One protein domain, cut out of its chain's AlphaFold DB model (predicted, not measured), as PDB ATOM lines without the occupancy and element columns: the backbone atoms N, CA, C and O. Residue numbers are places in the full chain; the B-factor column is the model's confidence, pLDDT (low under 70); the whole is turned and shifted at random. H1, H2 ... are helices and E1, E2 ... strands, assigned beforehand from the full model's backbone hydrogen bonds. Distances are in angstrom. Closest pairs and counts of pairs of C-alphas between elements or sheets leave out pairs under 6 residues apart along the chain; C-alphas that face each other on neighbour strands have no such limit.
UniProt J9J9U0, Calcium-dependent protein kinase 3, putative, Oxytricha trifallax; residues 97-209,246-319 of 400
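What this domain is: This is residues 97 to 209 and 246 to 319 of the 400 residues of the protein "Calcium-dependent protein kinase 3, putative" of Oxytricha trifallax (UniProt J9J9U0). A small two-stranded hairpin, E1 and E2, packs on one side of the helix H2, which lies in the middle of a helical body; the long helix H3 runs beside H2, and H4 crosses H3. The short helices H5 and H6 pack on H2, H1 packs on H3, and H8, which crosses H2 near residues 122 to 126 at about a right angle, pairs with H7 in a helical hairpin. The printed part has 187 residues, with eight named helices and two strands in the order H1, H2, E1, E2, H3 to H8; the strands are antiparallel and the class is mostly helix. It is compact, with a radius of gyration of the C-alphas of 16.6 A and spans of 52 by 37 by 36 A.

Where its parts are: E1 is residues 139 to 144, 16.1 A long, and E2 is residues 147 to 152, 16.9 A. H2, residues 107 to 126, is 28.0 A long. H3, residues 179 to 207, is the longest helix, 42.2 A from C-alpha 179 at (122.033, 91.550, 42.197) to C-alpha 207 at (140.563, 129.476, 40.397). H1 is residues 97 to 102, H4 254 to 265, H5 273 to 277, H6 280 to 283, and H7 288 to 298. H8, residues 302 to 319, is 25.8 A long and ends at C-alpha 319 (133.780, 94.774, 61.814).

How they stand to each other: E1 and E2 form an antiparallel hairpin at 160 degrees, with N 142 and O 149 at 2.8 A and N 140 and O 151 at 2.8 A, within hydrogen-bond range. The closest C-alphas of E2 and H2 are those of Val 150 and Ile 113, 6.5 A. H2 is the hub and touches H5 (Ser 122 and Ala 273, closest C-alphas, 5.2 A), H6 with residues 111 to 115 alone (Arg 111 and Leu 282, 6.2 A) and H8. With H8, by residues 122 to 126 of H2 alone and 304 to 308 of H8 alone, it is about perpendicular, 86 degrees; the closest C-alphas, Val 123 and Asn 307, are 5.9 A apart. H2 and H3 are close but not clearly touching (His 125 and Thr 185, closest C-alphas, 6.2 A), a shallow tilt of 14 degrees, opposite ways. Helix packing is part aligned, part crossed. H3 touches H4, with residues 190 to 197 of H3 alone and 260 to 264 of H4 alone, at a steep tilt of 46 degrees, opposite ways; the closest C-alphas, Lys 190 and Leu 264, are 6.4 A apart. H3 touches H1 with residues 199 to 203 alone, a shallow tilt of 10 degrees, the same way; the closest C-alphas, Ile 199 and Ser 100, are 6.5 A apart. H7 and H8 are a helical hairpin at 5 degrees, opposite ways, with C-alphas 296 and 305 closest at 5.1 A. H2 and H7 are only just apart, 8.1 A. Every O i to N i+4 pair is within hydrogen-bond range in H1, H2, H4, H5, H7 and H8, and 23 of 25 in H3; H6 is too short for such a pair.

The domain as a whole: The C-alphas of Asn 163 and Glu 209, the two farthest apart, are 54.4 A apart. Residues 210 to 245 are not printed, and C-alphas 209 and 246 are 15.6 A apart across the cut. The links from H2 to E1 and from E2 to H3 are long. Residues 157 to 169, 171 to 182 and 209 have pLDDT under 70; the mean of the printed part is 87.1.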
ATOM      1  N   GLN A  97     125.628 122.883  40.038       96.50
ATOM      2  CA  GLN A  97     126.455 123.241  38.894       96.50
ATOM      3  C   GLN A  97     126.578 124.763  38.796       96.50
ATOM      4  O   GLN A  97     127.695 125.279  38.794       96.50
ATOM      5  N   THR A  98     125.452 125.476  38.801       94.44
ATOM      6  CA  THR A  98     125.420 126.945  38.776       94.44
ATOM      7  C   THR A  98     126.199 127.538  39.958       94.44
ATOM      8  O   THR A  98     126.969 128.482  39.775       94.44
ATOM      9  N   TYR A  99     126.070 126.968  41.160       96.88
ATOM     10  CA  TYR A  99     126.845 127.372  42.336       96.88
ATOM     11  C   TYR A  99     128.350 127.262  42.080       96.88
ATOM     12  O   TYR A  99     129.076 128.239  42.266       96.88
ATOM     13  N   SER A 100     128.807 126.108  41.586       96.81
ATOM     14  CA  SER A 100     130.221 125.868  41.284       96.81
ATOM     15  C   SER A 100     130.758 126.757  40.158       96.81
ATOM     16  O   SER A 100     131.919 127.150  40.160       96.81
ATOM     17  N   GLU A 101     129.931 127.126  39.185       95.56
ATOM     18  CA  GLU A 101     130.366 127.988  38.086       95.56
ATOM     19  C   GLU A 101     130.565 129.435  38.548       95.56
ATOM     20  O   GLU A 101     131.374 130.155  37.965       95.56
ATOM     21  N   ASN A 102     129.885 129.861  39.615       95.00
ATOM     22  CA  ASN A 102     129.888 131.248  40.088       95.00
ATOM     23  C   ASN A 102     130.653 131.467  41.401       95.00
ATOM     24  O   ASN A 102     131.042 132.597  41.682       95.00
ATOM     25  N   THR A 103     130.916 130.412  42.173       95.44
ATOM     26  CA  THR A 103     131.518 130.494  43.513       95.44
ATOM     27  C   THR A 103     132.675 129.513  43.635       95.44
ATOM     28  O   THR A 103     132.581 128.401  43.118       95.44
ATOM     29  N   GLN A 104     133.767 129.894  44.304       95.88
ATOM     30  CA  GLN A 104     134.834 128.949  44.635       95.88
ATOM     31  C   GLN A 104     134.413 128.092  45.834       95.88
ATOM     32  O   GLN A 104     134.304 128.611  46.946       95.88
ATOM     33  N   ILE A 105     134.174 126.797  45.618       96.75
ATOM     34  CA  ILE A 105     133.683 125.890  46.668       96.75
ATOM     35  C   ILE A 105     134.850 125.497  47.564       96.75
ATOM     36  O   ILE A 105     135.765 124.827  47.106       96.75
ATOM     37  N   GLN A 106     134.833 125.872  48.838       96.12
ATOM     38  CA  GLN A 106     135.920 125.514  49.762       96.12
ATOM     39  C   GLN A 106     135.893 124.016  50.121       96.12
ATOM     40  O   GLN A 106     134.834 123.395  50.087       96.12
ATOM     41  N   ASP A 107     137.017 123.431  50.554       96.44
ATOM     42  CA  ASP A 107     137.082 122.016  50.989       96.44
ATOM     43  C   ASP A 107     136.038 121.671  52.060       96.44
ATOM     44  O   ASP A 107     135.361 120.644  51.997       96.44
ATOM     45  N   THR A 108     135.833 122.573  53.022       96.69
ATOM     46  CA  THR A 108     134.807 122.407  54.058       96.69
ATOM     47  C   THR A 108     133.394 122.393  53.482       96.69
ATOM     48  O   THR A 108     132.556 121.635  53.961       96.69
ATOM     49  N   GLU A 109     133.126 123.194  52.449       97.50
ATOM     50  CA  GLU A 109     131.821 123.244  51.785       97.50
ATOM     51  C   GLU A 109     131.604 122.028  50.890       97.50
ATOM     52  O   GLU A 109     130.534 121.433  50.936       97.50
ATOM     53  N   MET A 110     132.619 121.617  50.126       98.06
ATOM     54  CA  MET A 110     132.567 120.406  49.306       98.06
ATOM     55  C   MET A 110     132.292 119.180  50.176       98.06
ATOM     56  O   MET A 110     131.450 118.352  49.839       98.06
ATOM     57  N   ARG A 111     132.947 119.082  51.336       97.44
ATOM     58  CA  ARG A 111     132.653 118.032  52.314       97.44
ATOM     59  C   ARG A 111     131.200 118.065  52.776       97.44
ATOM     60  O   ARG A 111     130.576 117.013  52.803       97.44
ATOM     61  N   GLU A 112     130.672 119.234  53.131       97.31
ATOM     62  CA  GLU A 112     129.284 119.383  53.587       97.31
ATOM     63  C   GLU A 112     128.275 119.023  52.479       97.31
ATOM     64  O   GLU A 112     127.285 118.337  52.733       97.31
ATOM     65  N   ILE A 113     128.570 119.401  51.230       98.50
ATOM     66  CA  ILE A 113     127.802 119.003  50.044       98.50
ATOM     67  C   ILE A 113     127.805 117.476  49.899       98.50
ATOM     68  O   ILE A 113     126.739 116.867  49.830       98.50
ATOM     69  N   LEU A 114     128.984 116.842  49.879       98.44
ATOM     70  CA  LEU A 114     129.100 115.389  49.724       98.44
ATOM     71  C   LEU A 114     128.439 114.630  50.873       98.44
ATOM     72  O   LEU A 114     127.748 113.643  50.638       98.44
ATOM     73  N   TYR A 115     128.613 115.116  52.098       97.56
ATOM     74  CA  TYR A 115     127.963 114.593  53.292       97.56
ATOM     75  C   TYR A 115     126.438 114.533  53.120       97.56
ATOM     76  O   TYR A 115     125.834 113.474  53.311       97.56
ATOM     77  N   GLN A 116     125.810 115.629  52.690       98.00
ATOM     78  CA  GLN A 116     124.364 115.679  52.470       98.00
ATOM     79  C   GLN A 116     123.924 114.809  51.285       98.00
ATOM     80  O   GLN A 116     122.957 114.060  51.421       98.00
ATOM     81  N   ILE A 117     124.644 114.853  50.157       98.38
ATOM     82  CA  ILE A 117     124.357 114.039  48.962       98.38
ATOM     83  C   ILE A 117     124.387 112.550  49.304       98.38
ATOM     84  O   ILE A 117     123.420 111.832  49.056       98.38
ATOM     85  N   PHE A 118     125.473 112.063  49.903       97.50
ATOM     86  CA  PHE A 118     125.606 110.633  50.172       97.50
ATOM     87  C   PHE A 118     124.716 110.172  51.319       97.50
ATOM     88  O   PHE A 118     124.230 109.047  51.268       97.50
ATOM     89  N   THR A 119     124.374 111.046  52.272       96.62
ATOM     90  CA  THR A 119     123.297 110.755  53.228       96.62
ATOM     91  C   THR A 119     121.966 110.548  52.503       96.62
ATOM     92  O   THR A 119     121.280 109.554  52.752       96.62
ATOM     93  N   GLN A 120     121.609 111.440  51.569       96.50
ATOM     94  CA  GLN A 120     120.364 111.338  50.804       96.50
ATOM     95  C   GLN A 120     120.293 110.030  50.012       96.50
ATOM     96  O   GLN A 120     119.299 109.305  50.101       96.50
ATOM     97  N   LEU A 121     121.366 109.699  49.292       95.12
ATOM     98  CA  LEU A 121     121.434 108.482  48.489       95.12
ATOM     99  C   LEU A 121     121.420 107.218  49.343       95.12
ATOM    100  O   LEU A 121     120.668 106.307  49.022       95.12
ATOM    101  N   SER A 122     122.146 107.171  50.462       93.19
ATOM    102  CA  SER A 122     122.097 106.032  51.385       93.19
ATOM    103  C   SER A 122     120.674 105.749  51.870       93.19
ATOM    104  O   SER A 122     120.212 104.611  51.796       93.19
ATOM    105  N   VAL A 123     119.936 106.773  52.315       92.56
ATOM    106  CA  VAL A 123     118.541 106.600  52.763       92.56
ATOM    107  C   VAL A 123     117.644 106.138  51.617       92.56
ATOM    108  O   VAL A 123     116.826 105.232  51.805       92.56
ATOM    109  N   MET A 124     117.759 106.770  50.446       91.56
ATOM    110  CA  MET A 124     116.920 106.460  49.292       91.56
ATOM    111  C   MET A 124     117.170 105.047  48.770       91.56
ATOM    112  O   MET A 124     116.217 104.291  48.594       91.56
ATOM    113  N   HIS A 125     118.436 104.676  48.589       89.75
ATOM    114  CA  HIS A 125     118.856 103.366  48.103       89.75
ATOM    115  C   HIS A 125     118.425 102.252  49.059       89.75
ATOM    116  O   HIS A 125     117.846 101.268  48.604       89.75
ATOM    117  N   LEU A 126     118.571 102.441  50.379       86.31
ATOM    118  CA  LEU A 126     118.052 101.488  51.372       86.31
ATOM    119  C   LEU A 126     116.517 101.389  51.350       86.31
ATOM    120  O   LEU A 126     115.938 100.345  51.637       86.31
ATOM    121  N   SER A 127     115.846 102.467  50.951       86.06
ATOM    122  CA  SER A 127     114.394 102.497  50.762       86.06
ATOM    123  C   SER A 127     113.949 101.989  49.384       86.06
ATOM    124  O   SER A 127     112.758 102.061  49.084       86.06
ATOM    125  N   SER A 128     114.872 101.486  48.553       84.75
ATOM    126  CA  SER A 128     114.630 101.039  47.171       84.75
ATOM    127  C   SER A 128     114.184 102.142  46.195       84.75
ATOM    128  O   SER A 128     113.458 101.871  45.238       84.75
ATOM    129  N   TYR A 129     114.615 103.385  46.420       87.62
ATOM    130  CA  TYR A 129     114.391 104.518  45.516       87.62
ATOM    131  C   TYR A 129     115.675 104.890  44.788       87.62
ATOM    132  O   TYR A 129     116.731 104.994  45.402       87.62
ATOM    133  N   TYR A 130     115.553 105.167  43.493       88.44
ATOM    134  CA  TYR A 130     116.660 105.546  42.615       88.44
ATOM    135  C   TYR A 130     116.283 106.802  41.848       88.44
ATOM    136  O   TYR A 130     115.115 106.986  41.497       88.44
ATOM    137  N   HIS A 131     117.267 107.642  41.559       91.81
ATOM    138  CA  HIS A 131     117.034 108.847  40.771       91.81
ATOM    139  C   HIS A 131     117.194 108.582  39.265       91.81
ATOM    140  O   HIS A 131     116.410 109.086  38.459       91.81
ATOM    141  N   ASN A 132     118.185 107.760  38.894       89.88
ATOM    142  CA  ASN A 132     118.576 107.332  37.543       89.88
ATOM    143  C   ASN A 132     119.134 108.416  36.602       89.88
ATOM    144  O   ASN A 132     119.527 108.086  35.480       89.88
ATOM    145  N   ASP A 133     119.223 109.656  37.076       92.56
ATOM    146  CA  ASP A 133     119.775 110.825  36.371       92.56
ATOM    147  C   ASP A 133     120.435 111.767  37.379       92.56
ATOM    148  O   ASP A 133     120.072 112.929  37.505       92.56
ATOM    149  N   LEU A 134     121.328 111.257  38.227       95.06
ATOM    150  CA  LEU A 134     122.017 112.148  39.156       95.06
ATOM    151  C   LEU A 134     123.067 112.969  38.429       95.06
ATOM    152  O   LEU A 134     123.972 112.437  37.797       95.06
ATOM    153  N   LYS A 135     122.954 114.284  38.585       96.12
ATOM    154  CA  LYS A 135     123.916 115.272  38.112       96.12
ATOM    155  C   LYS A 135     123.870 116.500  39.005       96.12
ATOM    156  O   LYS A 135     122.883 116.722  39.704       96.12
ATOM    157  N   ALA A 136     124.902 117.335  38.944       97.50
ATOM    158  CA  ALA A 136     124.978 118.546  39.762       97.50
ATOM    159  C   ALA A 136     123.763 119.488  39.586       97.50
ATOM    160  O   ALA A 136     123.293 120.065  40.562       97.50
ATOM    161  N   LYS A 137     123.175 119.575  38.382       95.19
ATOM    162  CA  LYS A 137     121.968 120.393  38.126       95.19
ATOM    163  C   LYS A 137     120.724 119.960  38.909       95.19
ATOM    164  O   LYS A 137     119.790 120.744  39.033       95.19
ATOM    165  N   ASN A 138     120.706 118.732  39.420       95.81
ATOM    166  CA  ASN A 138     119.554 118.170  40.119       95.81
ATOM    167  C   ASN A 138     119.611 118.428  41.635       95.81
ATOM    168  O   ASN A 138     118.673 118.080  42.348       95.81
ATOM    169  N   TYR A 139     120.662 119.089  42.132       97.31
ATOM    170  CA  TYR A 139     120.794 119.493  43.532       97.31
ATOM    171  C   TYR A 139     120.627 121.000  43.677       97.31
ATOM    172  O   TYR A 139     121.508 121.756  43.282       97.31
ATOM    173  N   ILE A 140     119.522 121.437  44.276       96.12
ATOM    174  CA  ILE A 140     119.257 122.842  44.592       96.12
ATOM    175  C   ILE A 140     120.116 123.262  45.785       96.12
ATOM    176  O   ILE A 140     120.114 122.578  46.808       96.12
ATOM    177  N   VAL A 141     120.825 124.386  45.675       96.88
ATOM    178  CA  VAL A 141     121.744 124.880  46.713       96.88
ATOM    179  C   VAL A 141     121.120 126.044  47.462       96.88
ATOM    180  O   VAL A 141     120.779 127.047  46.851       96.88
ATOM    181  N   PHE A 142     121.050 125.960  48.786       96.00
ATOM    182  CA  PHE A 142     120.753 127.073  49.685       96.00
ATOM    183  C   PHE A 142     122.004 127.378  50.498       96.00
ATOM    184  O   PHE A 142     122.602 126.476  51.083       96.00
ATOM    185  N   LYS A 143     122.421 128.639  50.528       94.31
ATOM    186  CA  LYS A 143     123.651 129.051  51.198       94.31
ATOM    187  C   LYS A 143     123.362 130.268  52.062       94.31
ATOM    188  O   LYS A 143     122.899 131.289  51.568       94.31
ATOM    189  N   GLU A 144     123.652 130.117  53.345       91.62
ATOM    190  CA  GLU A 144     123.523 131.141  54.379       91.62
ATOM    191  C   GLU A 144     124.873 131.236  55.081       91.62
ATOM    192  O   GLU A 144     125.324 130.239  55.640       91.62
ATOM    193  N   ASP A 145     125.543 132.389  55.020       86.81
ATOM    194  CA  ASP A 145     126.864 132.650  55.608       86.81
ATOM    195  C   ASP A 145     127.839 131.454  55.522       86.81
ATOM    196  O   ASP A 145     128.512 131.223  54.513       86.81
ATOM    197  N   LYS A 146     127.907 130.651  56.592       88.38
ATOM    198  CA  LYS A 146     128.828 129.517  56.759       88.38
ATOM    199  C   LYS A 146     128.191 128.143  56.537       88.38
ATOM    200  O   LYS A 146     128.920 127.158  56.508       88.38
ATOM    201  N   SER A 147     126.879 128.057  56.355       93.12
ATOM    202  CA  SER A 147     126.154 126.810  56.102       93.12
ATOM    203  C   SER A 147     125.701 126.703  54.653       93.12
ATOM    204  O   SER A 147     125.207 127.661  54.065       93.12
ATOM    205  N   ILE A 148     125.857 125.512  54.088       96.81
ATOM    206  CA  ILE A 148     125.323 125.149  52.781       96.81
ATOM    207  C   ILE A 148     124.347 123.994  52.965       96.81
ATOM    208  O   ILE A 148     124.602 123.077  53.742       96.81
ATOM    209  N   LYS A 149     123.220 124.047  52.269       97.19
ATOM    210  CA  LYS A 149     122.207 123.001  52.235       97.19
ATOM    211  C   LYS A 149     121.950 122.626  50.783       97.19
ATOM    212  O   LYS A 149     121.724 123.507  49.957       97.19
ATOM    213  N   VAL A 150     121.957 121.334  50.479       97.94
ATOM    214  CA  VAL A 150     121.670 120.813  49.139       97.94
ATOM    215  C   VAL A 150     120.433 119.928  49.167       97.94
ATOM    216  O   VAL A 150     120.295 119.063  50.028       97.94
ATOM    217  N   LEU A 151     119.508 120.157  48.239       97.56
ATOM    218  CA  LEU A 151     118.244 119.429  48.142       97.56
ATOM    219  C   LEU A 151     118.097 118.788  46.768       97.56
ATOM    220  O   LEU A 151     118.229 119.466  45.753       97.56
ATOM    221  N   LEU A 152     117.778 117.499  46.737       96.62
ATOM    222  CA  LEU A 152     117.589 116.754  45.497       96.62
ATOM    223  C   LEU A 152     116.263 117.122  44.811       96.62
ATOM    224  O   LEU A 152     115.244 117.355  45.469       96.62
ATOM    225  N   SER A 153     116.268 117.166  43.482       94.69
ATOM    226  CA  SER A 153     115.145 117.561  42.627       94.69
ATOM    227  C   SER A 153     115.215 116.870  41.260       94.69
ATOM    228  O   SER A 153     116.246 116.312  40.916       94.69
ATOM    229  N   ASP A 154     114.147 116.972  40.459       89.88
ATOM    230  CA  ASP A 154     114.125 116.563  39.039       89.88
ATOM    231  C   ASP A 154     114.294 115.051  38.789       89.88
ATOM    232  O   ASP A 154     115.133 114.597  38.014       89.88
ATOM    233  N   PHE A 155     113.440 114.255  39.432       88.31
ATOM    234  CA  PHE A 155     113.455 112.795  39.337       88.31
ATOM    235  C   PHE A 155     113.039 112.302  37.944       88.31
ATOM    236  O   PHE A 155     111.901 112.496  37.511       88.31
ATOM    237  N   GLU A 156     113.937 111.599  37.245       71.88
ATOM    238  CA  GLU A 156     113.666 111.124  35.881       71.88
ATOM    239  C   GLU A 156     112.702 109.935  35.810       71.88
ATOM    240  O   GLU A 156     112.038 109.739  34.786       71.88
ATOM    241  N   THR A 157     112.631 109.121  36.865       62.03
ATOM    242  CA  THR A 157     112.007 107.795  36.790       62.03
ATOM    243  C   THR A 157     111.061 107.494  37.937       62.03
ATOM    244  O   THR A 157     111.421 107.512  39.109       62.03
ATOM    245  N   ILE A 158     109.876 107.036  37.543       54.75
ATOM    246  CA  ILE A 158     108.973 106.209  38.339       54.75
ATOM    247  C   ILE A 158     109.464 104.766  38.175       54.75
ATOM    248  O   ILE A 158     108.779 103.926  37.601       54.75
ATOM    249  N   SER A 159     110.694 104.453  38.600       50.06
ATOM    250  CA  SER A 159     111.105 103.046  38.697       50.06
ATOM    251  C   SER A 159     110.570 102.434  39.993       50.06
ATOM    252  O   SER A 159     111.262 101.674  40.663       50.06
ATOM    253  N   THR A 160     109.325 102.738  40.358       48.38
ATOM    254  CA  THR A 160     108.531 101.693  40.981       48.38
ATOM    255  C   THR A 160     108.307 100.713  39.844       48.38
ATOM    256  O   THR A 160     107.447 100.935  38.988       48.38
ATOM    257  N   ASP A 161     109.116  99.657  39.771       53.16
ATOM    258  CA  ASP A 161     108.583  98.411  39.237       53.16
ATOM    259  C   ASP A 161     107.201  98.290  39.872       53.16
ATOM    260  O   ASP A 161     107.099  98.184  41.091       53.16
ATOM    261  N   LYS A 162     106.126  98.466  39.094       50.69
ATOM    262  CA  LYS A 162     104.767  98.585  39.655       50.69
ATOM    263  C   LYS A 162     104.362  97.316  40.427       50.69
ATOM    264  O   LYS A 162     103.376  97.325  41.151       50.69
ATOM    265  N   ASN A 163     105.175  96.266  40.291       48.41
ATOM    266  CA  ASN A 163     105.079  94.970  40.942       48.41
ATOM    267  C   ASN A 163     106.035  94.799  42.141       48.41
ATOM    268  O   ASN A 163     105.904  93.824  42.874       48.41
ATOM    269  N   HIS A 164     106.979  95.715  42.372       53.59
ATOM    270  CA  HIS A 164     107.818  95.719  43.566       53.59
ATOM    271  C   HIS A 164     107.239  96.700  44.582       53.59
ATOM    272  O   HIS A 164     107.539  97.893  44.588       53.59
ATOM    273  N   THR A 165     106.418  96.174  45.493       57.03
ATOM    274  CA  THR A 165     106.268  96.791  46.815       57.03
ATOM    275  C   THR A 165     107.668  97.045  47.369       57.03
ATOM    276  O   THR A 165     108.443  96.086  47.400       57.03
ATOM    277  N   PRO A 166     108.005  98.283  47.785       57.62
ATOM    278  CA  PRO A 166     109.288  98.578  48.404       57.62
ATOM    279  C   PRO A 166     109.505  97.593  49.546       57.62
ATOM    280  O   PRO A 166     108.812  97.644  50.565       57.62
ATOM    281  N   GLN A 167     110.396  96.629  49.339       60.94
ATOM    282  CA  GLN A 167     110.705  95.658  50.366       60.94
ATOM    283  C   GLN A 167     111.619  96.400  51.328       60.94
ATOM    284  O   GLN A 167     112.661  96.913  50.920       60.94
ATOM    285  N   LYS A 168     111.190  96.550  52.583       64.06
ATOM    286  CA  LYS A 168     112.047  97.122  53.617       64.06
ATOM    287  C   LYS A 168     113.261  96.205  53.729       64.06
ATOM    288  O   LYS A 168     113.134  95.098  54.249       64.06
ATOM    289  N   LEU A 169     114.381  96.638  53.154       65.75
ATOM    290  CA  LEU A 169     115.621  95.881  53.158       65.75
ATOM    291  C   LEU A 169     116.004  95.630  54.610       65.75
ATOM    292  O   LEU A 169     116.035  96.557  55.412       65.75
ATOM    293  N   THR A 170     116.251  94.376  54.958       70.06
ATOM    294  CA  THR A 170     116.817  94.009  56.256       70.06
ATOM    295  C   THR A 170     118.334  94.158  56.219       70.06
ATOM    296  O   THR A 170     118.950  94.096  55.155       70.06
ATOM    297  N   VAL A 171     118.952  94.307  57.392       63.56
ATOM    298  CA  VAL A 171     120.417  94.306  57.528       63.56
ATOM    299  C   VAL A 171     121.030  93.061  56.874       63.56
ATOM    300  O   VAL A 171     122.060  93.171  56.222       63.56
ATOM    301  N   ASP A 172     120.372  91.902  56.974       67.06
ATOM    302  CA  ASP A 172     120.848  90.645  56.387       67.06
ATOM    303  C   ASP A 172     120.754  90.624  54.849       67.06
ATOM    304  O   ASP A 172     121.637  90.083  54.190       67.06
ATOM    305  N   GLN A 173     119.764  91.295  54.255       69.56
ATOM    306  CA  GLN A 173     119.671  91.452  52.795       69.56
ATOM    307  C   GLN A 173     120.747  92.383  52.221       69.56
ATOM    308  O   GLN A 173     121.105  92.257  51.052       69.56
ATOM    309  N   LEU A 174     121.320  93.276  53.038       63.03
ATOM    310  CA  LEU A 174     122.520  94.023  52.649       63.03
ATOM    311  C   LEU A 174     123.760  93.116  52.547       63.03
ATOM    312  O   LEU A 174     124.710  93.483  51.862       63.03
ATOM    313  N   PHE A 175     123.770  91.938  53.193       59.53
ATOM    314  CA  PHE A 175     124.868  90.967  53.076       59.53
ATOM    315  C   PHE A 175     124.756  90.066  51.843       59.53
ATOM    316  O   PHE A 175     125.776  89.547  51.390       59.53
ATOM    317  N   THR A 176     123.552  89.838  51.310       62.03
ATOM    318  CA  THR A 176     123.334  88.820  50.268       62.03
ATOM    319  C   THR A 176     123.541  89.321  48.839       62.03
ATOM    320  O   THR A 176     123.440  88.514  47.920       62.03
ATOM    321  N   ASN A 177     123.905  90.597  48.637       55.00
ATOM    322  CA  ASN A 177     124.195  91.184  47.319       55.00
ATOM    323  C   ASN A 177     123.128  90.845  46.258       55.00
ATOM    324  O   ASN A 177     123.483  90.525  45.124       55.00
ATOM    325  N   ASP A 178     121.831  90.884  46.592       54.78
ATOM    326  CA  ASP A 178     120.795  90.560  45.603       54.78
ATOM    327  C   ASP A 178     120.847  91.549  44.420       54.78
ATOM    328  O   ASP A 178     120.617  92.759  44.520       54.78
ATOM    329  N   ILE A 179     121.204  90.976  43.271       46.12
ATOM    330  CA  ILE A 179     122.033  91.550  42.197       46.12
ATOM    331  C   ILE A 179     121.322  92.662  41.388       46.12
ATOM    332  O   ILE A 179     121.958  93.418  40.655       46.12
ATOM    333  N   GLY A 180     120.004  92.828  41.543       48.62
ATOM    334  CA  GLY A 180     119.211  93.816  40.794       48.62
ATOM    335  C   GLY A 180     119.228  95.243  41.362       48.62
ATOM    336  O   GLY A 180     119.159  96.210  40.603       48.62
ATOM    337  N   PHE A 181     119.351  95.395  42.686       59.06
ATOM    338  CA  PHE A 181     119.374  96.705  43.366       59.06
ATOM    339  C   PHE A 181     120.726  97.412  43.178       59.06
ATOM    340  O   PHE A 181     120.832  98.638  43.108       59.06
ATOM    341  N   VAL A 182     121.766  96.602  43.020       68.44
ATOM    342  CA  VAL A 182     123.170  96.994  42.978       68.44
ATOM    343  C   VAL A 182     123.477  97.876  41.755       68.44
ATOM    344  O   VAL A 182     124.081  98.932  41.896       68.44
ATOM    345  N   GLN A 183     122.944  97.564  40.570       81.12
ATOM    346  CA  GLN A 183     123.266  98.333  39.355       81.12
ATOM    347  C   GLN A 183     122.686  99.756  39.345       81.12
ATOM    348  O   GLN A 183     123.354 100.703  38.928       81.12
ATOM    349  N   LYS A 184     121.436  99.934  39.795       85.56
ATOM    350  CA  LYS A 184     120.791 101.262  39.808       85.56
ATOM    351  C   LYS A 184     121.405 102.170  40.872       85.56
ATOM    352  O   LYS A 184     121.690 103.329  40.580       85.56
ATOM    353  N   THR A 185     121.659 101.636  42.072       86.75
ATOM    354  CA  THR A 185     122.364 102.384  43.129       86.75
ATOM    355  C   THR A 185     123.748 102.836  42.667       86.75
ATOM    356  O   THR A 185     124.118 103.993  42.849       86.75
ATOM    357  N   GLN A 186     124.483 101.960  41.983       89.06
ATOM    358  CA  GLN A 186     125.795 102.282  41.426       89.06
ATOM    359  C   GLN A 186     125.746 103.328  40.341       89.06
ATOM    360  O   GLN A 186     126.605 104.204  40.320       89.06
ATOM    361  N   LYS A 187     124.768 103.236  39.435       90.94
ATOM    362  CA  LYS A 187     124.580 104.242  38.396       90.94
ATOM    363  C   LYS A 187     124.423 105.617  39.037       90.94
ATOM    364  O   LYS A 187     125.162 106.525  38.683       90.94
ATOM    365  N   ASP A 188     123.529 105.736  40.017       93.56
ATOM    366  CA  ASP A 188     123.328 106.969  40.780       93.56
ATOM    367  C   ASP A 188     124.652 107.471  41.390       93.56
ATOM    368  O   ASP A 188     125.053 108.612  41.150       93.56
ATOM    369  N   VAL A 189     125.366 106.612  42.126       94.56
ATOM    370  CA  VAL A 189     126.630 106.972  42.790       94.56
ATOM    371  C   VAL A 189     127.713 107.401  41.794       94.56
ATOM    372  O   VAL A 189     128.322 108.456  41.977       94.56
ATOM    373  N   LYS A 190     127.948 106.624  40.731       93.94
ATOM    374  CA  LYS A 190     128.953 106.936  39.705       93.94
ATOM    375  C   LYS A 190     128.597 108.239  38.979       93.94
ATOM    376  O   LYS A 190     129.471 109.081  38.806       93.94
ATOM    377  N   SER A 191     127.328 108.450  38.619       94.94
ATOM    378  CA  SER A 191     126.887 109.674  37.932       94.94
ATOM    379  C   SER A 191     127.071 110.937  38.780       94.94
ATOM    380  O   SER A 191     127.526 111.962  38.263       94.94
ATOM    381  N   ILE A 192     126.777 110.883  40.087       97.06
ATOM    382  CA  ILE A 192     127.014 112.047  40.949       97.06
ATOM    383  C   ILE A 192     128.501 112.265  41.241       97.06
ATOM    384  O   ILE A 192     128.945 113.410  41.223       97.06
ATOM    385  N   LEU A 193     129.291 111.205  41.448       96.56
ATOM    386  CA  LEU A 193     130.744 111.326  41.624       96.56
ATOM    387  C   LEU A 193     131.418 111.928  40.394       96.56
ATOM    388  O   LEU A 193     132.270 112.801  40.540       96.56
ATOM    389  N   ASP A 194     131.004 111.513  39.197       95.94
ATOM    390  CA  ASP A 194     131.487 112.096  37.949       95.94
ATOM    391  C   ASP A 194     131.172 113.598  37.881       95.94
ATOM    392  O   ASP A 194     132.058 114.410  37.628       95.94
ATOM    393  N   SER A 195     129.946 114.001  38.237       97.19
ATOM    394  CA  SER A 195     129.579 115.424  38.314       97.19
ATOM    395  C   SER A 195     130.435 116.209  39.317       97.19
ATOM    396  O   SER A 195     130.820 117.344  39.042       97.19
ATOM    397  N   ILE A 196     130.748 115.625  40.478       97.88
ATOM    398  CA  ILE A 196     131.613 116.249  41.491       97.88
ATOM    399  C   ILE A 196     133.054 116.374  40.982       97.88
ATOM    400  O   ILE A 196     133.679 117.416  41.171       97.88
ATOM    401  N   ASN A 197     133.570 115.348  40.306       95.75
ATOM    402  CA  ASN A 197     134.892 115.381  39.690       95.75
ATOM    403  C   ASN A 197     134.971 116.465  38.601       95.75
ATOM    404  O   ASN A 197     135.910 117.255  38.574       95.75
ATOM    405  N   GLN A 198     133.941 116.586  37.758       96.25
ATOM    406  CA  GLN A 198     133.851 117.666  36.769       96.25
ATOM    407  C   GLN A 198     133.817 119.057  37.422       96.25
ATOM    408  O   GLN A 198     134.428 119.993  36.903       96.25
ATOM    409  N   ILE A 199     133.123 119.207  38.556       96.50
ATOM    410  CA  ILE A 199     133.141 120.447  39.342       96.50
ATOM    411  C   ILE A 199     134.557 120.748  39.837       96.50
ATOM    412  O   ILE A 199     135.004 121.882  39.689       96.50
ATOM    413  N   GLU A 200     135.270 119.769  40.401       94.88
ATOM    414  CA  GLU A 200     136.653 119.965  40.853       94.88
ATOM    415  C   GLU A 200     137.560 120.437  39.722       94.88
ATOM    416  O   GLU A 200     138.256 121.439  39.884       94.88
ATOM    417  N   ILE A 201     137.503 119.766  38.572       93.00
ATOM    418  CA  ILE A 201     138.330 120.097  37.412       93.00
ATOM    419  C   ILE A 201     138.077 121.548  36.988       93.00
ATOM    420  O   ILE A 201     139.020 122.330  36.891       93.00
ATOM    421  N   LYS A 202     136.806 121.943  36.837       94.31
ATOM    422  CA  LYS A 202     136.427 123.316  36.462       94.31
ATOM    423  C   LYS A 202     136.814 124.353  37.516       94.31
ATOM    424  O   LYS A 202     137.213 125.461  37.172       94.31
ATOM    425  N   GLN A 203     136.692 124.021  38.802       93.75
ATOM    426  CA  GLN A 203     137.116 124.891  39.903       93.75
ATOM    427  C   GLN A 203     138.622 125.135  39.854       93.75
ATOM    428  O   GLN A 203     139.062 126.275  39.984       93.75
ATOM    429  N   ARG A 204     139.407 124.084  39.603       90.94
ATOM    430  CA  ARG A 204     140.857 124.181  39.452       90.94
ATOM    431  C   ARG A 204     141.247 124.982  38.211       90.94
ATOM    432  O   ARG A 204     142.131 125.818  38.305       90.94
ATOM    433  N   GLU A 205     140.581 124.777  37.079       90.75
ATOM    434  CA  GLU A 205     140.815 125.564  35.857       90.75
ATOM    435  C   GLU A 205     140.485 127.050  36.045       90.75
ATOM    436  O   GLU A 205     141.177 127.915  35.513       90.75
ATOM    437  N   LYS A 206     139.423 127.353  36.798       92.38
ATOM    438  CA  LYS A 206     138.940 128.722  36.994       92.38
ATOM    439  C   LYS A 206     139.700 129.489  38.077       92.38
ATOM    440  O   LYS A 206     139.931 130.685  37.912       92.38
ATOM    441  N   TYR A 207     140.018 128.834  39.193       89.25
ATOM    442  CA  TYR A 207     140.563 129.476  40.397       89.25
ATOM    443  C   TYR A 207     141.968 129.007  40.771       89.25
ATOM    444  O   TYR A 207     142.596 129.616  41.634       89.25
ATOM    445  N   GLY A 208     142.466 127.932  40.161       78.94
ATOM    446  CA  GLY A 208     143.858 127.541  40.322       78.94
ATOM    447  C   GLY A 208     144.758 128.601  39.701       78.94
ATOM    448  O   GLY A 208     144.549 129.017  38.562       78.94
ATOM    449  N   GLU A 209     145.774 129.045  40.441       57.19
ATOM    450  CA  GLU A 209     146.855 129.827  39.852       57.19
ATOM    451  C   GLU A 209     147.495 128.976  38.747       57.19
ATOM    452  O   GLU A 209     148.042 127.899  39.011       57.19
ATOM    453  N   ILE A 246     147.720 113.395  42.891       83.81
ATOM    454  CA  ILE A 246     147.287 114.635  43.532       83.81
ATOM    455  C   ILE A 246     147.846 115.809  42.714       83.81
ATOM    456  O   ILE A 246     149.058 115.863  42.487       83.81
ATOM    457  N   PRO A 247     147.003 116.751  42.255       84.25
ATOM    458  CA  PRO A 247     147.478 117.947  41.567       84.25
ATOM    459  C   PRO A 247     148.431 118.764  42.453       84.25
ATOM    460  O   PRO A 247     148.183 118.917  43.645       84.25
ATOM    461  N   GLN A 248     149.489 119.348  41.878       78.12
ATOM    462  CA  GLN A 248     150.462 120.162  42.634       78.12
ATOM    463  C   GLN A 248     149.814 121.372  43.341       78.12
ATOM    464  O   GLN A 248     150.268 121.765  44.410       78.12
ATOM    465  N   ASN A 249     148.708 121.888  42.793       80.31
ATOM    466  CA  ASN A 249     147.897 122.973  43.358       80.31
ATOM    467  C   ASN A 249     146.514 122.462  43.785       80.31
ATOM    468  O   ASN A 249     145.484 123.021  43.407       80.31
ATOM    469  N   ALA A 250     146.490 121.333  44.493       85.06
ATOM    470  CA  ALA A 250     145.267 120.725  44.997       85.06
ATOM    471  C   ALA A 250     144.457 121.731  45.835       85.06
ATOM    472  O   ALA A 250     144.908 122.203  46.878       85.06
ATOM    473  N   HIS A 251     143.256 122.063  45.354       89.94
ATOM    474  CA  HIS A 251     142.325 122.966  46.040       89.94
ATOM    475  C   HIS A 251     141.629 122.271  47.218       89.94
ATOM    476  O   HIS A 251     141.320 122.884  48.239       89.94
ATOM    477  N   TYR A 252     141.415 120.963  47.084       94.50
ATOM    478  CA  TYR A 252     140.872 120.111  48.134       94.50
ATOM    479  C   TYR A 252     141.980 119.338  48.845       94.50
ATOM    480  O   TYR A 252     143.100 119.213  48.349       94.50
ATOM    481  N   ARG A 253     141.686 118.791  50.023       95.00
ATOM    482  CA  ARG A 253     142.656 117.940  50.721       95.00
ATOM    483  C   ARG A 253     142.899 116.642  49.952       95.00
ATOM    484  O   ARG A 253     142.014 116.141  49.263       95.00
ATOM    485  N   ASN A 254     144.065 116.038  50.159       94.75
ATOM    486  CA  ASN A 254     144.470 114.793  49.497       94.75
ATOM    487  C   ASN A 254     143.419 113.676  49.606       94.75
ATOM    488  O   ASN A 254     143.202 112.954  48.636       94.75
ATOM    489  N   GLU A 255     142.713 113.561  50.740       96.25
ATOM    490  CA  GLU A 255     141.719 112.495  50.910       96.25
ATOM    491  C   GLU A 255     140.506 112.647  49.980       96.25
ATOM    492  O   GLU A 255     139.862 111.649  49.671       96.25
ATOM    493  N   PHE A 256     140.200 113.860  49.501       96.69
ATOM    494  CA  PHE A 256     139.173 114.059  48.475       96.69
ATOM    495  C   PHE A 256     139.575 113.370  47.166       96.69
ATOM    496  O   PHE A 256     138.792 112.619  46.590       96.69
ATOM    497  N   TYR A 257     140.811 113.584  46.712       94.75
ATOM    498  CA  TYR A 257     141.321 112.991  45.473       94.75
ATOM    499  C   TYR A 257     141.425 111.472  45.575       94.75
ATOM    500  O   TYR A 257     141.063 110.757  44.643       94.75
ATOM    501  N   GLU A 258     141.851 110.974  46.736       94.19
ATOM    502  CA  GLU A 258     141.848 109.544  47.028       94.19
ATOM    503  C   GLU A 258     140.430 108.960  46.989       94.19
ATOM    504  O   GLU A 258     140.248 107.882  46.431       94.19
ATOM    505  N   LEU A 259     139.424 109.665  47.525       95.44
ATOM    506  CA  LEU A 259     138.018 109.260  47.455       95.44
ATOM    507  C   LEU A 259     137.540 109.187  46.002       95.44
ATOM    508  O   LEU A 259     136.999 108.157  45.594       95.44
ATOM    509  N   ILE A 260     137.764 110.237  45.204       94.56
ATOM    510  CA  ILE A 260     137.359 110.251  43.791       94.56
ATOM    511  C   ILE A 260     138.031 109.107  43.033       94.56
ATOM    512  O   ILE A 260     137.348 108.347  42.355       94.56
ATOM    513  N   GLN A 261     139.340 108.906  43.186       91.12
ATOM    514  CA  GLN A 261     140.031 107.813  42.504       91.12
ATOM    515  C   GLN A 261     139.535 106.440  42.968       91.12
ATOM    516  O   GLN A 261     139.259 105.570  42.143       91.12
ATOM    517  N   LYS A 262     139.371 106.252  44.280       91.19
ATOM    518  CA  LYS A 262     138.891 104.998  44.866       91.19
ATOM    519  C   LYS A 262     137.530 104.594  44.316       91.19
ATOM    520  O   LYS A 262     137.333 103.413  44.075       91.19
ATOM    521  N   PHE A 263     136.601 105.531  44.133       90.38
ATOM    522  CA  PHE A 263     135.220 105.197  43.771       90.38
ATOM    523  C   PHE A 263     134.859 105.464  42.303       90.38
ATOM    524  O   PHE A 263     133.901 104.884  41.803       90.38
ATOM    525  N   LEU A 264     135.602 106.303  41.586       87.50
ATOM    526  CA  LEU A 264     135.335 106.577  40.171       87.50
ATOM    527  C   LEU A 264     136.228 105.754  39.232       87.50
ATOM    528  O   LEU A 264     135.773 105.373  38.159       87.50
ATOM    529  N   VAL A 265     137.476 105.472  39.628       81.19
ATOM    530  CA  VAL A 265     138.475 104.814  38.758       81.19
ATOM    531  C   VAL A 265     138.571 103.313  39.010       81.19
ATOM    532  O   VAL A 265     138.943 102.568  38.109       81.19
ATOM    533  N   SER A 266     138.249 102.838  40.216       77.81
ATOM    534  CA  SER A 266     138.281 101.398  40.474       77.81
ATOM    535  C   SER A 266     137.200 100.672  39.665       77.81
ATOM    536  O   SER A 266     136.049 101.113  39.651       77.81
ATOM    537  N   ASP A 267     137.526  99.496  39.125       77.50
ATOM    538  CA  ASP A 267     136.559  98.536  38.559       77.50
ATOM    539  C   ASP A 267     135.654  97.903  39.640       77.50
ATOM    540  O   ASP A 267     135.114  96.808  39.480       77.50
ATOM    541  N   ASN A 268     135.511  98.552  40.800       76.38
ATOM    542  CA  ASN A 268     134.632  98.083  41.849       76.38
ATOM    543  C   ASN A 268     133.179  98.311  41.425       76.38
ATOM    544  O   ASN A 268     132.593  99.378  41.613       76.38
ATOM    545  N   ASP A 269     132.579  97.261  40.889       74.69
ATOM    546  CA  ASP A 269     131.164  97.206  40.545       74.69
ATOM    547  C   ASP A 269     130.284  96.887  41.754       74.69
ATOM    548  O   ASP A 269     129.250  96.258  41.592       74.69
ATOM    549  N   ASN A 270     130.676  97.273  42.974       80.19
ATOM    550  CA  ASN A 270     129.884  97.096  44.201       80.19
ATOM    551  C   ASN A 270     129.801  98.362  45.067       80.19
ATOM    552  O   ASN A 270     129.519  98.285  46.258       80.19
ATOM    553  N   ILE A 271     130.020  99.538  44.479       85.88
ATOM    554  CA  ILE A 271     130.030 100.797  45.231       85.88
ATOM    555  C   ILE A 271     128.613 101.182  45.654       85.88
ATOM    556  O   ILE A 271     127.719 101.326  44.819       85.88
ATOM    557  N   ILE A 272     128.439 101.432  46.951       88.56
ATOM    558  CA  ILE A 272     127.202 101.969  47.527       88.56
ATOM    559  C   ILE A 272     127.447 103.341  48.160       88.56
ATOM    560  O   ILE A 272     128.524 103.616  48.687       88.56
ATOM    561  N   ALA A 273     126.421 104.196  48.173       93.19
ATOM    562  CA  ALA A 273     126.514 105.551  48.727       93.19
ATOM    563  C   ALA A 273     127.009 105.576  50.186       93.19
ATOM    564  O   ALA A 273     127.770 106.461  50.571       93.19
ATOM    565  N   PHE A 274     126.629 104.568  50.982       92.19
ATOM    566  CA  PHE A 274     127.020 104.488  52.389       92.19
ATOM    567  C   PHE A 274     128.531 104.299  52.584       92.19
ATOM    568  O   PHE A 274     129.097 104.879  53.503       92.19
ATOM    569  N   GLU A 275     129.206 103.554  51.703       91.25
ATOM    570  CA  GLU A 275     130.664 103.374  51.782       91.25
ATOM    571  C   GLU A 275     131.420 104.683  51.547       91.25
ATOM    572  O   GLU A 275     132.489 104.886  52.121       91.25
ATOM    573  N   ILE A 276     130.854 105.579  50.737       95.12
ATOM    574  CA  ILE A 276     131.404 106.917  50.517       95.12
ATOM    575  C   ILE A 276     131.102 107.809  51.720       95.12
ATOM    576  O   ILE A 276     131.983 108.537  52.168       95.12
ATOM    577  N   LEU A 277     129.889 107.722  52.282       95.50
ATOM    578  CA  LEU A 277     129.462 108.519  53.438       95.50
ATOM    579  C   LEU A 277     130.384 108.346  54.657       95.50
ATOM    580  O   LEU A 277     130.582 109.298  55.412       95.50
ATOM    581  N   ILE A 278     130.951 107.148  54.827       95.06
ATOM    582  CA  ILE A 278     131.879 106.796  55.913       95.06
ATOM    583  C   ILE A 278     133.357 106.864  55.502       95.06
ATOM    584  O   ILE A 278     134.230 106.419  56.251       95.06
ATOM    585  N   ASP A 279     133.663 107.383  54.313       96.44
ATOM    586  CA  ASP A 279     135.043 107.537  53.875       96.44
ATOM    587  C   ASP A 279     135.792 108.543  54.768       96.44
ATOM    588  O   ASP A 279     135.226 109.513  55.285       96.44
ATOM    589  N   LYS A 280     137.099 108.326  54.952       96.44
ATOM    590  CA  LYS A 280     137.949 109.136  55.833       96.44
ATOM    591  C   LYS A 280     137.926 110.629  55.492       96.44
ATOM    592  O   LYS A 280     138.088 111.450  56.399       96.44
ATOM    593  N   TYR A 281     137.698 110.992  54.224       97.75
ATOM    594  CA  TYR A 281     137.553 112.393  53.830       97.75
ATOM    595  C   TYR A 281     136.376 113.078  54.547       97.75
ATOM    596  O   TYR A 281     136.515 114.223  55.000       97.75
ATOM    597  N   LEU A 282     135.254 112.366  54.700       97.56
ATOM    598  CA  LEU A 282     134.036 112.858  55.347       97.56
ATOM    599  C   LEU A 282     134.064 112.672  56.871       97.56
ATOM    600  O   LEU A 282     133.662 113.579  57.593       97.56
ATOM    601  N   VAL A 283     134.610 111.555  57.367       96.62
ATOM    602  CA  VAL A 283     134.697 111.255  58.813       96.62
ATOM    603  C   VAL A 283     135.697 112.165  59.541       96.62
ATOM    604  O   VAL A 283     135.562 112.411  60.738       96.62
ATOM    605  N   GLN A 284     136.715 112.682  58.843       95.38
ATOM    606  CA  GLN A 284     137.706 113.621  59.392       95.38
ATOM    607  C   GLN A 284     138.402 113.133  60.681       95.38
ATOM    608  O   GLN A 284     138.698 113.924  61.574       95.38
ATOM    609  N   GLY A 285     138.659 111.828  60.791       95.00
ATOM    610  CA  GLY A 285     139.325 111.235  61.957       95.00
ATOM    611  C   GLY A 285     138.449 111.110  63.210       95.00
ATOM    612  O   GLY A 285     138.947 110.687  64.251       95.00
ATOM    613  N   GLN A 286     137.158 111.446  63.130       96.44
ATOM    614  CA  GLN A 286     136.196 111.136  64.187       96.44
ATOM    615  C   GLN A 286     136.028 109.617  64.329       96.44
ATOM    616  O   GLN A 286     136.247 108.863  63.378       96.44
ATOM    617  N   SER A 287     135.605 109.149  65.508       95.12
ATOM    618  CA  SER A 287     135.131 107.769  65.601       95.12
ATOM    619  C   SER A 287     133.888 107.624  64.726       95.12
ATOM    620  O   SER A 287     133.028 108.509  64.695       95.12
ATOM    621  N   LEU A 288     133.790 106.505  64.009       91.56
ATOM    622  CA  LEU A 288     132.650 106.271  63.130       91.56
ATOM    623  C   LEU A 288     131.328 106.302  63.909       91.56
ATOM    624  O   LEU A 288     130.339 106.824  63.410       91.56
ATOM    625  N   GLU A 289     131.329 105.807  65.149       93.31
ATOM    626  CA  GLU A 289     130.162 105.847  66.030       93.31
ATOM    627  C   GLU A 289     129.661 107.278  66.262       93.31
ATOM    628  O   GLU A 289     128.487 107.576  66.039       93.31
ATOM    629  N   PHE A 290     130.569 108.178  66.651       95.38
ATOM    630  CA  PHE A 290     130.248 109.577  66.905       95.38
ATOM    631  C   PHE A 290     129.795 110.287  65.626       95.38
ATOM    632  O   PHE A 290     128.805 111.021  65.637       95.38
ATOM    633  N   TYR A 291     130.489 110.038  64.513       95.56
ATOM    634  CA  TYR A 291     130.132 110.594  63.211       95.56
ATOM    635  C   TYR A 291     128.719 110.168  62.792       95.56
ATOM    636  O   TYR A 291     127.896 111.022  62.474       95.56
ATOM    637  N   MET A 292     128.386 108.876  62.891       94.00
ATOM    638  CA  MET A 292     127.057 108.356  62.556       94.00
ATOM    639  C   MET A 292     125.957 108.906  63.471       94.00
ATOM    640  O   MET A 292     124.899 109.308  62.985       94.00
ATOM    641  N   GLN A 293     126.206 109.008  64.780       93.81
ATOM    642  CA  GLN A 293     125.268 109.636  65.720       93.81
ATOM    643  C   GLN A 293     125.026 111.115  65.387       93.81
ATOM    644  O   GLN A 293     123.896 111.602  65.495       93.81
ATOM    645  N   LYS A 294     126.058 111.833  64.924       95.00
ATOM    646  CA  LYS A 294     125.916 113.205  64.422       95.00
ATOM    647  C   LYS A 294     125.003 113.255  63.192       95.00
ATOM    648  O   LYS A 294     124.139 114.130  63.133       95.00
ATOM    649  N   ILE A 295     125.123 112.311  62.252       93.56
ATOM    650  CA  ILE A 295     124.205 112.228  61.100       93.56
ATOM    651  C   ILE A 295     122.773 112.008  61.583       93.56
ATOM    652  O   ILE A 295     121.887 112.806  61.288       93.56
ATOM    653  N   ILE A 296     122.553 110.968  62.389       93.12
ATOM    654  CA  ILE A 296     121.226 110.575  62.880       93.12
ATOM    655  C   ILE A 296     120.544 111.729  63.628       93.12
ATOM    656  O   ILE A 296     119.364 111.993  63.415       93.12
ATOM    657  N   SER A 297     121.286 112.460  64.463       93.62
ATOM    658  CA  SER A 297     120.749 113.604  65.214       93.62
ATOM    659  C   SER A 297     120.502 114.854  64.361       93.62
ATOM    660  O   SER A 297     119.670 115.684  64.729       93.62
ATOM    661  N   THR A 298     121.169 114.990  63.209       93.75
ATOM    662  CA  THR A 298     120.966 116.111  62.273       93.75
ATOM    663  C   THR A 298     119.609 116.022  61.560       93.75
ATOM    664  O   THR A 298     118.980 117.045  61.262       93.75
ATOM    665  N   TYR A 299     119.120 114.810  61.295       92.19
ATOM    666  CA  TYR A 299     117.863 114.586  60.581       92.19
ATOM    667  C   TYR A 299     116.721 114.271  61.547       92.19
ATOM    668  O   TYR A 299     116.819 113.382  62.385       92.19
ATOM    669  N   LYS A 300     115.604 114.996  61.416       89.69
ATOM    670  CA  LYS A 300     114.439 114.862  62.310       89.69
ATOM    671  C   LYS A 300     113.452 113.782  61.865       89.69
ATOM    672  O   LYS A 300     112.581 113.400  62.639       89.69
ATOM    673  N   MET A 301     113.538 113.328  60.615       90.69
ATOM    674  CA  MET A 301     112.607 112.342  60.062       90.69
ATOM    675  C   MET A 301     112.926 110.935  60.595       90.69
ATOM    676  O   MET A 301     114.033 110.451  60.347       90.69
ATOM    677  N   PRO A 302     111.968 110.235  61.240       92.00
ATOM    678  CA  PRO A 302     112.204 108.903  61.805       92.00
ATOM    679  C   PRO A 302     112.708 107.875  60.789       92.00
ATOM    680  O   PRO A 302     113.572 107.072  61.115       92.00
ATOM    681  N   LEU A 303     112.231 107.938  59.539       88.69
ATOM    682  CA  LEU A 303     112.682 107.046  58.464       88.69
ATOM    683  C   LEU A 303     114.186 107.191  58.178       88.69
ATOM    684  O   LEU A 303     114.869 106.201  57.941       88.69
ATOM    685  N   ILE A 304     114.713 108.420  58.214       89.00
ATOM    686  CA  ILE A 304     116.145 108.676  57.998       89.00
ATOM    687  C   ILE A 304     116.952 108.102  59.161       89.00
ATOM    688  O   ILE A 304     117.957 107.431  58.941       89.00
ATOM    689  N   GLN A 305     116.493 108.348  60.390       92.94
ATOM    690  CA  GLN A 305     117.141 107.853  61.605       92.94
ATOM    691  C   GLN A 305     117.169 106.323  61.640       92.94
ATOM    692  O   GLN A 305     118.215 105.744  61.917       92.94
ATOM    693  N   GLU A 306     116.053 105.675  61.293       92.00
ATOM    694  CA  GLU A 306     115.951 104.221  61.181       92.00
ATOM    695  C   GLU A 306     116.932 103.674  60.136       92.00
ATOM    696  O   GLU A 306     117.753 102.816  60.453       92.00
ATOM    697  N   ASN A 307     116.909 104.214  58.914       89.69
ATOM    698  CA  ASN A 307     117.778 103.757  57.831       89.69
ATOM    699  C   ASN A 307     119.269 103.925  58.163       89.69
ATOM    700  O   ASN A 307     120.080 103.044  57.879       89.69
ATOM    701  N   MET A 308     119.641 105.042  58.789       90.62
ATOM    702  CA  MET A 308     121.020 105.284  59.218       90.62
ATOM    703  C   MET A 308     121.430 104.388  60.390       90.62
ATOM    704  O   MET A 308     122.565 103.912  60.414       90.62
ATOM    705  N   GLY A 309     120.511 104.097  61.316       91.12
ATOM    706  CA  GLY A 309     120.721 103.116  62.381       91.12
ATOM    707  C   GLY A 309     120.986 101.714  61.829       91.12
ATOM    708  O   GLY A 309     121.943 101.064  62.235       91.12
ATOM    709  N   MET A 310     120.229 101.288  60.814       88.31
ATOM    710  CA  MET A 310     120.444  99.994  60.152       88.31
ATOM    711  C   MET A 310     121.835  99.874  59.518       88.31
ATOM    712  O   MET A 310     122.480  98.832  59.634       88.31
ATOM    713  N   TYR A 311     122.319 100.934  58.865       87.25
ATOM    714  CA  TYR A 311     123.677 100.959  58.319       87.25
ATOM    715  C   TYR A 311     124.757 100.919  59.407       87.25
ATOM    716  O   TYR A 311     125.788 100.265  59.234       87.25
ATOM    717  N   MET A 312     124.517 101.599  60.527       87.25
ATOM    718  CA  MET A 312     125.412 101.600  61.679       87.25
ATOM    719  C   MET A 312     125.535 100.189  62.275       87.25
ATOM    720  O   MET A 312     126.649  99.676  62.407       87.25
ATOM    721  N   ASP A 313     124.409  99.517  62.519       87.12
ATOM    722  CA  ASP A 313     124.368  98.135  63.011       87.12
ATOM    723  C   ASP A 313     125.044  97.158  62.038       87.12
ATOM    724  O   ASP A 313     125.850  96.312  62.441       87.12
ATOM    725  N   PHE A 314     124.759  97.302  60.737       83.38
ATOM    726  CA  PHE A 314     125.390  96.523  59.672       83.38
ATOM    727  C   PHE A 314     126.917  96.638  59.720       83.38
ATOM    728  O   PHE A 314     127.629  95.629  59.686       83.38
ATOM    729  N   PHE A 315     127.427  97.866  59.822       81.69
ATOM    730  CA  PHE A 315     128.859  98.117  59.810       81.69
ATOM    731  C   PHE A 315     129.548  97.529  61.045       81.69
ATOM    732  O   PHE A 315     130.565  96.844  60.910       81.69
ATOM    733  N   PHE A 316     128.973  97.708  62.237       84.69
ATOM    734  CA  PHE A 316     129.535  97.128  63.457       84.69
ATOM    735  C   PHE A 316     129.537  95.600  63.433       84.69
ATOM    736  O   PHE A 316     130.537  94.992  63.815       84.69
ATOM    737  N   LYS A 317     128.474  94.967  62.920       84.94
ATOM    738  CA  LYS A 317     128.430  93.508  62.735       84.94
ATOM    739  C   LYS A 317     129.537  93.040  61.782       84.94
ATOM    740  O   LYS A 317     130.223  92.062  62.072       84.94
ATOM    741  N   LYS A 318     129.767  93.760  60.675       81.50
ATOM    742  CA  LYS A 318     130.837  93.456  59.706       81.50
ATOM    743  C   LYS A 318     132.233  93.566  60.329       81.50
ATOM    744  O   LYS A 318     133.059  92.682  60.110       81.50
ATOM    745  N   GLU A 319     132.496  94.605  61.118       83.12
ATOM    746  CA  GLU A 319     133.780  94.774  61.814       83.12
ATOM    747  C   GLU A 319     134.002  93.704  62.895       83.12
ATOM    748  O   GLU A 319     135.082  93.117  62.958       83.12
TER     749      GLU A 319